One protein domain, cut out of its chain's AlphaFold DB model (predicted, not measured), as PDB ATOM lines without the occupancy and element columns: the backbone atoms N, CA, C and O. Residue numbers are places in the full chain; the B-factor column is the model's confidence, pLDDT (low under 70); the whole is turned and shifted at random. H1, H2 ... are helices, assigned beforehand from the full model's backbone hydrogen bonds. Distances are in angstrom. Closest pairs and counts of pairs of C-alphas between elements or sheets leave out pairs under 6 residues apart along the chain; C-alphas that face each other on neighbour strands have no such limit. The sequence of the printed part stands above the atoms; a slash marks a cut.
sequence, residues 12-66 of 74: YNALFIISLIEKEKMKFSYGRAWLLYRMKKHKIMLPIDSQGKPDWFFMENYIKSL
ATOM      1  N   TYR A  12      20.976 -53.744 -15.115       85.06
ATOM      2  CA  TYR A  12      21.814 -52.873 -15.948       85.06
ATOM      3  C   TYR A  12      20.995 -51.912 -16.826       85.06
ATOM      4  O   TYR A  12      21.285 -50.717 -16.878       85.06
ATOM      5  N   ASN A  13      19.930 -52.403 -17.463       87.06
ATOM      6  CA  ASN A  13      19.035 -51.581 -18.284       87.06
ATOM      7  C   ASN A  13      18.282 -50.563 -17.427       87.06
ATOM      8  O   ASN A  13      18.157 -49.395 -17.799       87.06
ATOM      9  N   ALA A  14      17.825 -50.988 -16.247       84.50
ATOM     10  CA  ALA A  14      17.216 -50.098 -15.270       84.50
ATOM     11  C   ALA A  14      18.197 -49.000 -14.841       84.50
ATOM     12  O   ALA A  14      17.821 -47.829 -14.827       84.50
ATOM     13  N   LEU A  15      19.460 -49.346 -14.562       86.94
ATOM     14  CA  LEU A  15      20.480 -48.375 -14.169       86.94
ATOM     15  C   LEU A  15      20.750 -47.345 -15.274       86.94
ATOM     16  O   LEU A  15      20.838 -46.150 -14.988       86.94
ATOM     17  N   PHE A  16      20.806 -47.779 -16.536       88.38
ATOM     18  CA  PHE A  16      20.922 -46.872 -17.677       88.38
ATOM     19  C   PHE A  16      19.768 -45.861 -17.702       88.38
ATOM     20  O   PHE A  16      19.994 -44.650 -17.742       88.38
ATOM     21  N   ILE A  17      18.530 -46.346 -17.601       86.12
ATOM     22  CA  ILE A  17      17.331 -45.503 -17.623       86.12
ATOM     23  C   ILE A  17      17.305 -44.549 -16.421       86.12
ATOM     24  O   ILE A  17      17.035 -43.361 -16.592       86.12
ATOM     25  N   ILE A  18      17.630 -45.031 -15.219       86.19
ATOM     26  CA  ILE A  18      17.700 -44.211 -13.999       86.19
ATOM     27  C   ILE A  18      18.728 -43.092 -14.169       86.19
ATOM     28  O   ILE A  18      18.415 -41.939 -13.882       86.19
ATOM     29  N   SER A  19      19.914 -43.398 -14.699       86.44
ATOM     30  CA  SER A  19      20.966 -42.397 -14.916       86.44
ATOM     31  C   SER A  19      20.520 -41.283 -15.872       86.44
ATOM     32  O   SER A  19      20.805 -40.101 -15.658       86.44
ATOM     33  N   LEU A  20      19.740 -41.637 -16.900       86.94
ATOM     34  CA  LEU A  20      19.167 -40.681 -17.839       86.94
ATOM     35  C   LEU A  20      18.114 -39.799 -17.154       86.94
ATOM     36  O   LEU A  20      18.147 -38.575 -17.287       86.94
ATOM     37  N   ILE A  21      17.229 -40.413 -16.367       82.62
ATOM     38  CA  ILE A  21      16.201 -39.731 -15.573       82.62
ATOM     39  C   ILE A  21      16.838 -38.760 -14.568       82.62
ATOM     40  O   ILE A  21      16.369 -37.631 -14.430       82.62
ATOM     41  N   GLU A  22      17.918 -39.146 -13.885       82.00
ATOM     42  CA  GLU A  22      18.644 -38.275 -12.952       82.00
ATOM     43  C   GLU A  22      19.298 -37.086 -13.657       82.00
ATOM     44  O   GLU A  22      19.206 -35.947 -13.185       82.00
ATOM     45  N   LYS A  23      19.897 -37.317 -14.828       82.38
ATOM     46  CA  LYS A  23      20.475 -36.247 -15.645       82.38
ATOM     47  C   LYS A  23      19.417 -35.238 -16.091       82.38
ATOM     48  O   LYS A  23      19.688 -34.037 -16.141       82.38
ATOM     49  N   GLU A  24      18.205 -35.692 -16.392       77.25
ATOM     50  CA  GLU A  24      17.094 -34.800 -16.725       77.25
ATOM     51  C   GLU A  24      16.475 -34.131 -15.496       77.25
ATOM     52  O   GLU A  24      16.109 -32.956 -15.566       77.25
ATOM     53  N   LYS A  25      16.448 -34.816 -14.346       71.56
ATOM     54  CA  LYS A  25      16.016 -34.262 -13.056       71.56
ATOM     55  C   LYS A  25      16.807 -33.007 -12.680       71.56
ATOM     56  O   LYS A  25      16.214 -32.060 -12.174       71.56
ATOM     57  N   MET A  26      18.102 -32.948 -12.998       64.62
ATOM     58  CA  MET A  26      18.943 -31.760 -12.766       64.62
ATOM     59  C   MET A  26      18.424 -30.489 -13.464       64.62
ATOM     60  O   MET A  26      18.701 -29.381 -13.010       64.62
ATOM     61  N   LYS A  27      17.622 -30.612 -14.533       64.75
ATOM     62  CA  LYS A  27      16.972 -29.463 -15.196       64.75
ATOM     63  C   LYS A  27      15.805 -28.888 -14.377       64.75
ATOM     64  O   LYS A  27      15.353 -27.767 -14.626       64.75
ATOM     65  N   PHE A  28      15.309 -29.626 -13.386       62.25
ATOM     66  CA  PHE A  28      14.257 -29.202 -12.470       62.25
ATOM     67  C   PHE A  28      14.893 -28.693 -11.167       62.25
ATOM     68  O   PHE A  28      14.984 -29.402 -10.172       62.25
ATOM     69  N   SER A  29      15.356 -27.437 -11.194       54.19
ATOM     70  CA  SER A  29      15.881 -26.722 -10.020       54.19
ATOM     71  C   SER A  29      14.888 -26.707  -8.841       54.19
ATOM     72  O   SER A  29      13.669 -26.653  -9.039       54.19
ATOM     73  N   TYR A  30      15.464 -26.713  -7.630       51.47
ATOM     74  CA  TYR A  30      14.934 -26.867  -6.261       51.47
ATOM     75  C   TYR A  30      13.579 -26.194  -5.941       51.47
ATOM     76  O   TYR A  30      12.911 -26.583  -4.989       51.47
ATOM     77  N   GLY A  31      13.125 -25.221  -6.737       58.31
ATOM     78  CA  GLY A  31      11.835 -24.540  -6.558       58.31
ATOM     79  C   GLY A  31      10.625 -25.203  -7.233       58.31
ATOM     80  O   GLY A  31       9.499 -24.755  -7.034       58.31
ATOM     81  N   ARG A  32      10.809 -26.245  -8.061       59.38
ATOM     82  CA  ARG A  32       9.702 -26.916  -8.767       59.38
ATOM     83  C   ARG A  32       9.669 -28.399  -8.431       59.38
ATOM     84  O   ARG A  32      10.341 -29.193  -9.081       59.38
ATOM     85  N   ALA A  33       8.829 -28.767  -7.461       59.78
ATOM     86  CA  ALA A  33       8.524 -30.163  -7.177       59.78
ATOM     87  C   ALA A  33       8.166 -30.902  -8.476       59.78
ATOM     88  O   ALA A  33       7.394 -30.407  -9.312       59.78
ATOM     89  N   TRP A  34       8.753 -32.081  -8.658       59.97
ATOM     90  CA  TRP A  34       8.525 -32.923  -9.823       59.97
ATOM     91  C   TRP A  34       7.141 -33.573  -9.715       59.97
ATOM     92  O   TRP A  34       6.980 -34.713  -9.293       59.97
ATOM     93  N   LEU A  35       6.104 -32.788 -10.008       67.19
ATOM     94  CA  LEU A  35       4.716 -33.227  -9.918       67.19
ATOM     95  C   LEU A  35       4.462 -34.398 -10.879       67.19
ATOM     96  O   LEU A  35       4.917 -34.386 -12.025       67.19
ATOM     97  N   LEU A  36       3.658 -35.369 -10.437       65.81
ATOM     98  CA  LEU A  36       3.292 -36.580 -11.188       65.81
ATOM     99  C   LEU A  36       2.814 -36.295 -12.622       65.81
ATOM    100  O   LEU A  36       3.131 -37.048 -13.541       65.81
ATOM    101  N   TYR A  37       2.092 -35.191 -12.843       70.44
ATOM    102  CA  TYR A  37       1.622 -34.814 -14.180       70.44
ATOM    103  C   TYR A  37       2.763 -34.393 -15.122       70.44
ATOM    104  O   TYR A  37       2.663 -34.597 -16.331       70.44
ATOM    105  N   ARG A  38       3.846 -33.806 -14.590       68.12
ATOM    106  CA  ARG A  38       5.032 -33.420 -15.368       68.12
ATOM    107  C   ARG A  38       5.872 -34.636 -15.704       68.12
ATOM    108  O   ARG A  38       6.310 -34.744 -16.840       68.12
ATOM    109  N   MET A  39       6.017 -35.566 -14.757       69.75
ATOM    110  CA  MET A  39       6.690 -36.843 -15.004       69.75
ATOM    111  C   MET A  39       5.995 -37.641 -16.108       69.75
ATOM    112  O   MET A  39       6.651 -38.053 -17.053       69.75
ATOM    113  N   LYS A  40       4.659 -37.764 -16.076       69.56
ATOM    114  CA  LYS A  40       3.897 -38.459 -17.134       69.56
ATOM    115  C   LYS A  40       4.028 -37.825 -18.524       69.56
ATOM    116  O   LYS A  40       3.835 -38.508 -19.521       69.56
ATOM    117  N   LYS A  41       4.310 -36.521 -18.601       73.62
ATOM    118  CA  LYS A  41       4.536 -35.808 -19.870       73.62
ATOM    119  C   LYS A  41       5.996 -35.834 -20.317       73.62
ATOM    120  O   LYS A  41       6.276 -35.479 -21.460       73.62
ATOM    121  N   HIS A  42       6.914 -36.214 -19.434       76.00
ATOM    122  CA  HIS A  42       8.326 -36.245 -19.753       76.00
ATOM    123  C   HIS A  42       8.624 -37.475 -20.599       76.00
ATOM    124  O   HIS A  42       8.401 -38.609 -20.182       76.00
ATOM    125  N   LYS A  43       9.105 -37.232 -21.813       79.50
ATOM    126  CA  LYS A  43       9.626 -38.276 -22.688       79.50
ATOM    127  C   LYS A  43      11.141 -38.265 -22.575       79.50
ATOM    128  O   LYS A  43      11.731 -37.191 -22.670       79.50
ATOM    129  N   ILE A  44      11.717 -39.443 -22.378       82.12
ATOM    130  CA  ILE A  44      13.160 -39.671 -22.409       82.12
ATOM    131  C   ILE A  44      13.520 -40.289 -23.761       82.12
ATOM    132  O   ILE A  44      12.734 -41.053 -24.322       82.12
ATOM    133  N   MET A  45      14.685 -39.940 -24.302       84.81
ATOM    134  CA  MET A  45      15.185 -40.548 -25.536       84.81
ATOM    135  C   MET A  45      15.993 -41.794 -25.189       84.81
ATOM    136  O   MET A  45      16.918 -41.719 -24.387       84.81
ATOM    137  N   LEU A  46      15.650 -42.923 -25.802       87.38
ATOM    138  CA  LEU A  46      16.379 -44.179 -25.645       87.38
ATOM    139  C   LEU A  46      17.084 -44.544 -26.957       87.38
ATOM    140  O   LEU A  46      16.600 -44.156 -28.026       87.38
ATOM    141  N   PRO A  47      18.214 -45.271 -26.890       88.31
ATOM    142  CA  PRO A  47      18.829 -45.847 -28.079       88.31
ATOM    143  C   PRO A  47      17.856 -46.827 -28.742       88.31
ATOM    144  O   PRO A  47      17.107 -47.527 -28.055       88.31
ATOM    145  N   ILE A  48      17.867 -46.852 -30.072       91.19
ATOM    146  CA  ILE A  48      17.030 -47.741 -30.879       91.19
ATOM    147  C   ILE A  48      17.892 -48.762 -31.613       91.19
ATOM    148  O   ILE A  48      19.010 -48.451 -32.024       91.19
ATOM    149  N   ASP A  49      17.353 -49.960 -31.781       89.69
ATOM    150  CA  ASP A  49      17.932 -51.018 -32.588       89.69
ATOM    151  C   ASP A  49      17.631 -50.793 -34.082       89.69
ATOM    152  O   ASP A  49      16.925 -49.862 -34.485       89.69
ATOM    153  N   SER A  50      18.147 -51.684 -34.929       87.81
ATOM    154  CA  SER A  50      17.904 -51.651 -36.378       87.81
ATOM    155  C   SER A  50      16.435 -51.861 -36.774       87.81
ATOM    156  O   SER A  50      16.080 -51.638 -37.928       87.81
ATOM    157  N   GLN A  51      15.579 -52.282 -35.839       86.81
ATOM    158  CA  GLN A  51      14.143 -52.498 -36.017       86.81
ATOM    159  C   GLN A  51      13.307 -51.331 -35.462       86.81
ATOM    160  O   GLN A  51      12.076 -51.403 -35.459       86.81
ATOM    161  N   GLY A  52      13.947 -50.258 -34.982       85.88
ATOM    162  CA  GLY A  52      13.274 -49.104 -34.386       85.88
ATOM    163  C   GLY A  52      12.689 -49.366 -32.995       85.88
ATOM    164  O   GLY A  52      11.867 -48.578 -32.522       85.88
ATOM    165  N   LYS A  53      13.081 -50.458 -32.331       86.44
ATOM    166  CA  LYS A  53      12.712 -50.778 -30.945       86.44
ATOM    167  C   LYS A  53      13.830 -50.340 -29.994       86.44
ATOM    168  O   LYS A  53      14.951 -50.143 -30.440       86.44
ATOM    169  N   PRO A  54      13.570 -50.159 -28.688       86.62
ATOM    170  CA  PRO A  54      14.629 -49.830 -27.735       86.62
ATOM    171  C   PRO A  54      15.753 -50.878 -27.734       86.62
ATOM    172  O   PRO A  54      15.478 -52.068 -27.586       86.62
ATOM    173  N   ASP A  55      17.004 -50.433 -27.866       90.75
ATOM    174  CA  ASP A  55      18.173 -51.318 -27.891       90.75
ATOM    175  C   ASP A  55      18.619 -51.686 -26.468       90.75
ATOM    176  O   ASP A  55      19.458 -51.030 -25.843       90.75
ATOM    177  N   TRP A  56      18.013 -52.746 -25.937       86.25
ATOM    178  CA  TRP A  56      18.322 -53.281 -24.609       86.25
ATOM    179  C   TRP A  56      19.745 -53.828 -24.500       86.25
ATOM    180  O   TRP A  56      20.373 -53.689 -23.453       86.25
ATOM    181  N   PHE A  57      20.276 -54.411 -25.574       87.69
ATOM    182  CA  PHE A  57      21.608 -55.006 -25.566       87.69
ATOM    183  C   PHE A  57      22.694 -53.931 -25.504       87.69
ATOM    184  O   PHE A  57      23.665 -54.057 -24.757       87.69
ATOM    185  N   PHE A  58      22.514 -52.837 -26.246       89.62
ATOM    186  CA  PHE A  58      23.399 -51.683 -26.161       89.62
ATOM    187  C   PHE A  58      23.389 -51.064 -24.761       89.62
ATOM    188  O   PHE A  58      24.459 -50.817 -24.205       89.62
ATOM    189  N   MET A  59      22.205 -50.836 -24.174       89.19
ATOM    190  CA  MET A  59      22.088 -50.245 -22.832       89.19
ATOM    191  C   MET A  59      22.801 -51.092 -21.771       89.19
ATOM    192  O   MET A  59      23.555 -50.554 -20.958       89.19
ATOM    193  N   GLU A  60      22.627 -52.413 -21.819       88.44
ATOM    194  CA  GLU A  60      23.283 -53.343 -20.903       88.44
ATOM    195  C   GLU A  60      24.809 -53.331 -21.065       88.44
ATOM    196  O   GLU A  60      25.540 -53.148 -20.088       88.44
ATOM    197  N   ASN A  61      25.300 -53.481 -22.298       88.94
ATOM    198  CA  ASN A  61      26.736 -53.505 -22.575       88.94
ATOM    199  C   ASN A  61      27.411 -52.175 -22.255       88.94
ATOM    200  O   ASN A  61      28.538 -52.169 -21.766       88.94
ATOM    201  N   TYR A  62      26.727 -51.054 -22.489       89.94
ATOM    202  CA  TYR A  62      27.242 -49.740 -22.137       89.94
ATOM    203  C   TYR A  62      27.515 -49.656 -20.636       89.94
ATOM    204  O   TYR A  62      28.631 -49.325 -20.241       89.94
ATOM    205  N   ILE A  63      26.543 -50.030 -19.797       87.88
ATOM    206  CA  ILE A  63      26.719 -50.015 -18.340       87.88
ATOM    207  C   ILE A  63      27.804 -51.004 -17.898       87.88
ATOM    208  O   ILE A  63      28.633 -50.647 -17.065       87.88
ATOM    209  N   LYS A  64      27.857 -52.206 -18.482       85.12
ATOM    210  CA  LYS A  64      28.899 -53.206 -18.188       85.12
ATOM    211  C   LYS A  64      30.304 -52.766 -18.611       85.12
ATOM    212  O   LYS A  64      31.275 -53.173 -17.985       85.12
ATOM    213  N   SER A  65      30.419 -51.948 -19.657       87.75
ATOM    214  CA  SER A  65      31.703 -51.415 -20.130       87.75
ATOM    215  C   SER A  65      32.274 -50.316 -19.230       87.75
ATOM    216  O   SER A  65      33.455 -49.982 -19.347       87.75
ATOM    217  N   LEU A  66      31.456 -49.731 -18.345       85.31
ATOM    218  CA  LEU A  66      31.916 -48.673 -17.457       85.31
ATOM    219  C   LEU A  66      32.927 -49.234 -16.442       85.31
ATOM    220  O   LEU A  66      32.714 -50.302 -15.871       85.31
TER     221      LEU A  66
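This is residues 12 to 66 of the 74 residues of an uncharacterized protein of Candidatus Phytoplasma solani (UniProt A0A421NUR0). Picture a loose, open frame in which helix H1 makes one long side and meets the middle of H3 end-on, like a T, while the chain turns out past the other end of H1, passes through the small helix H2 and comes back to H3 along residues 42 to 55. The turn sticks out at residues 26 to 33, and H2 packs on neither of the other helices. You have 55 printed residues with three named helices, H1, H2 and H3 in that order, and no named strand; the class is all helix. The whole is loose, with a radius of gyration of the C-alphas of 13.4 A, and only just flat, spanning 38 by 25 by 14 A.

Find C-alpha 12 at (21.814, -52.873, -15.948); from there H1, residues 12 to 25, runs 19.7 A to C-alpha 25 at (16.016, -34.262, -13.056). Further on, H2 holds residues 36 to 41 and measures 8.8 A. Look last for H3, residues 56 to 65, which runs 14.2 A and ends with C-alpha 65 at (31.703, -51.415, -20.130).

Look first at residues 12 to 16, the part of H1 that alone touches H3. The closest C-alphas, those of Tyr 12 and Glu 60, are 5.2 A apart. The lines of the two helices are about perpendicular, at 85 degrees. H2 is apart from H1 and from H3. In H1, H2 and H3 you will find every O i to N i+4 pair within hydrogen-bond range.

The two C-alphas farthest apart, those of Gly 31 and Ser 50, are 40.8 A from each other. The printed part has no cut. The link from H1 to H2 is short, with 10 residues, and that from H2 to H3 is long, with 14. The mean pLDDT of the printed part is 79.3, and you will find it under 70 at residues 26 to 36 and 38 to 40.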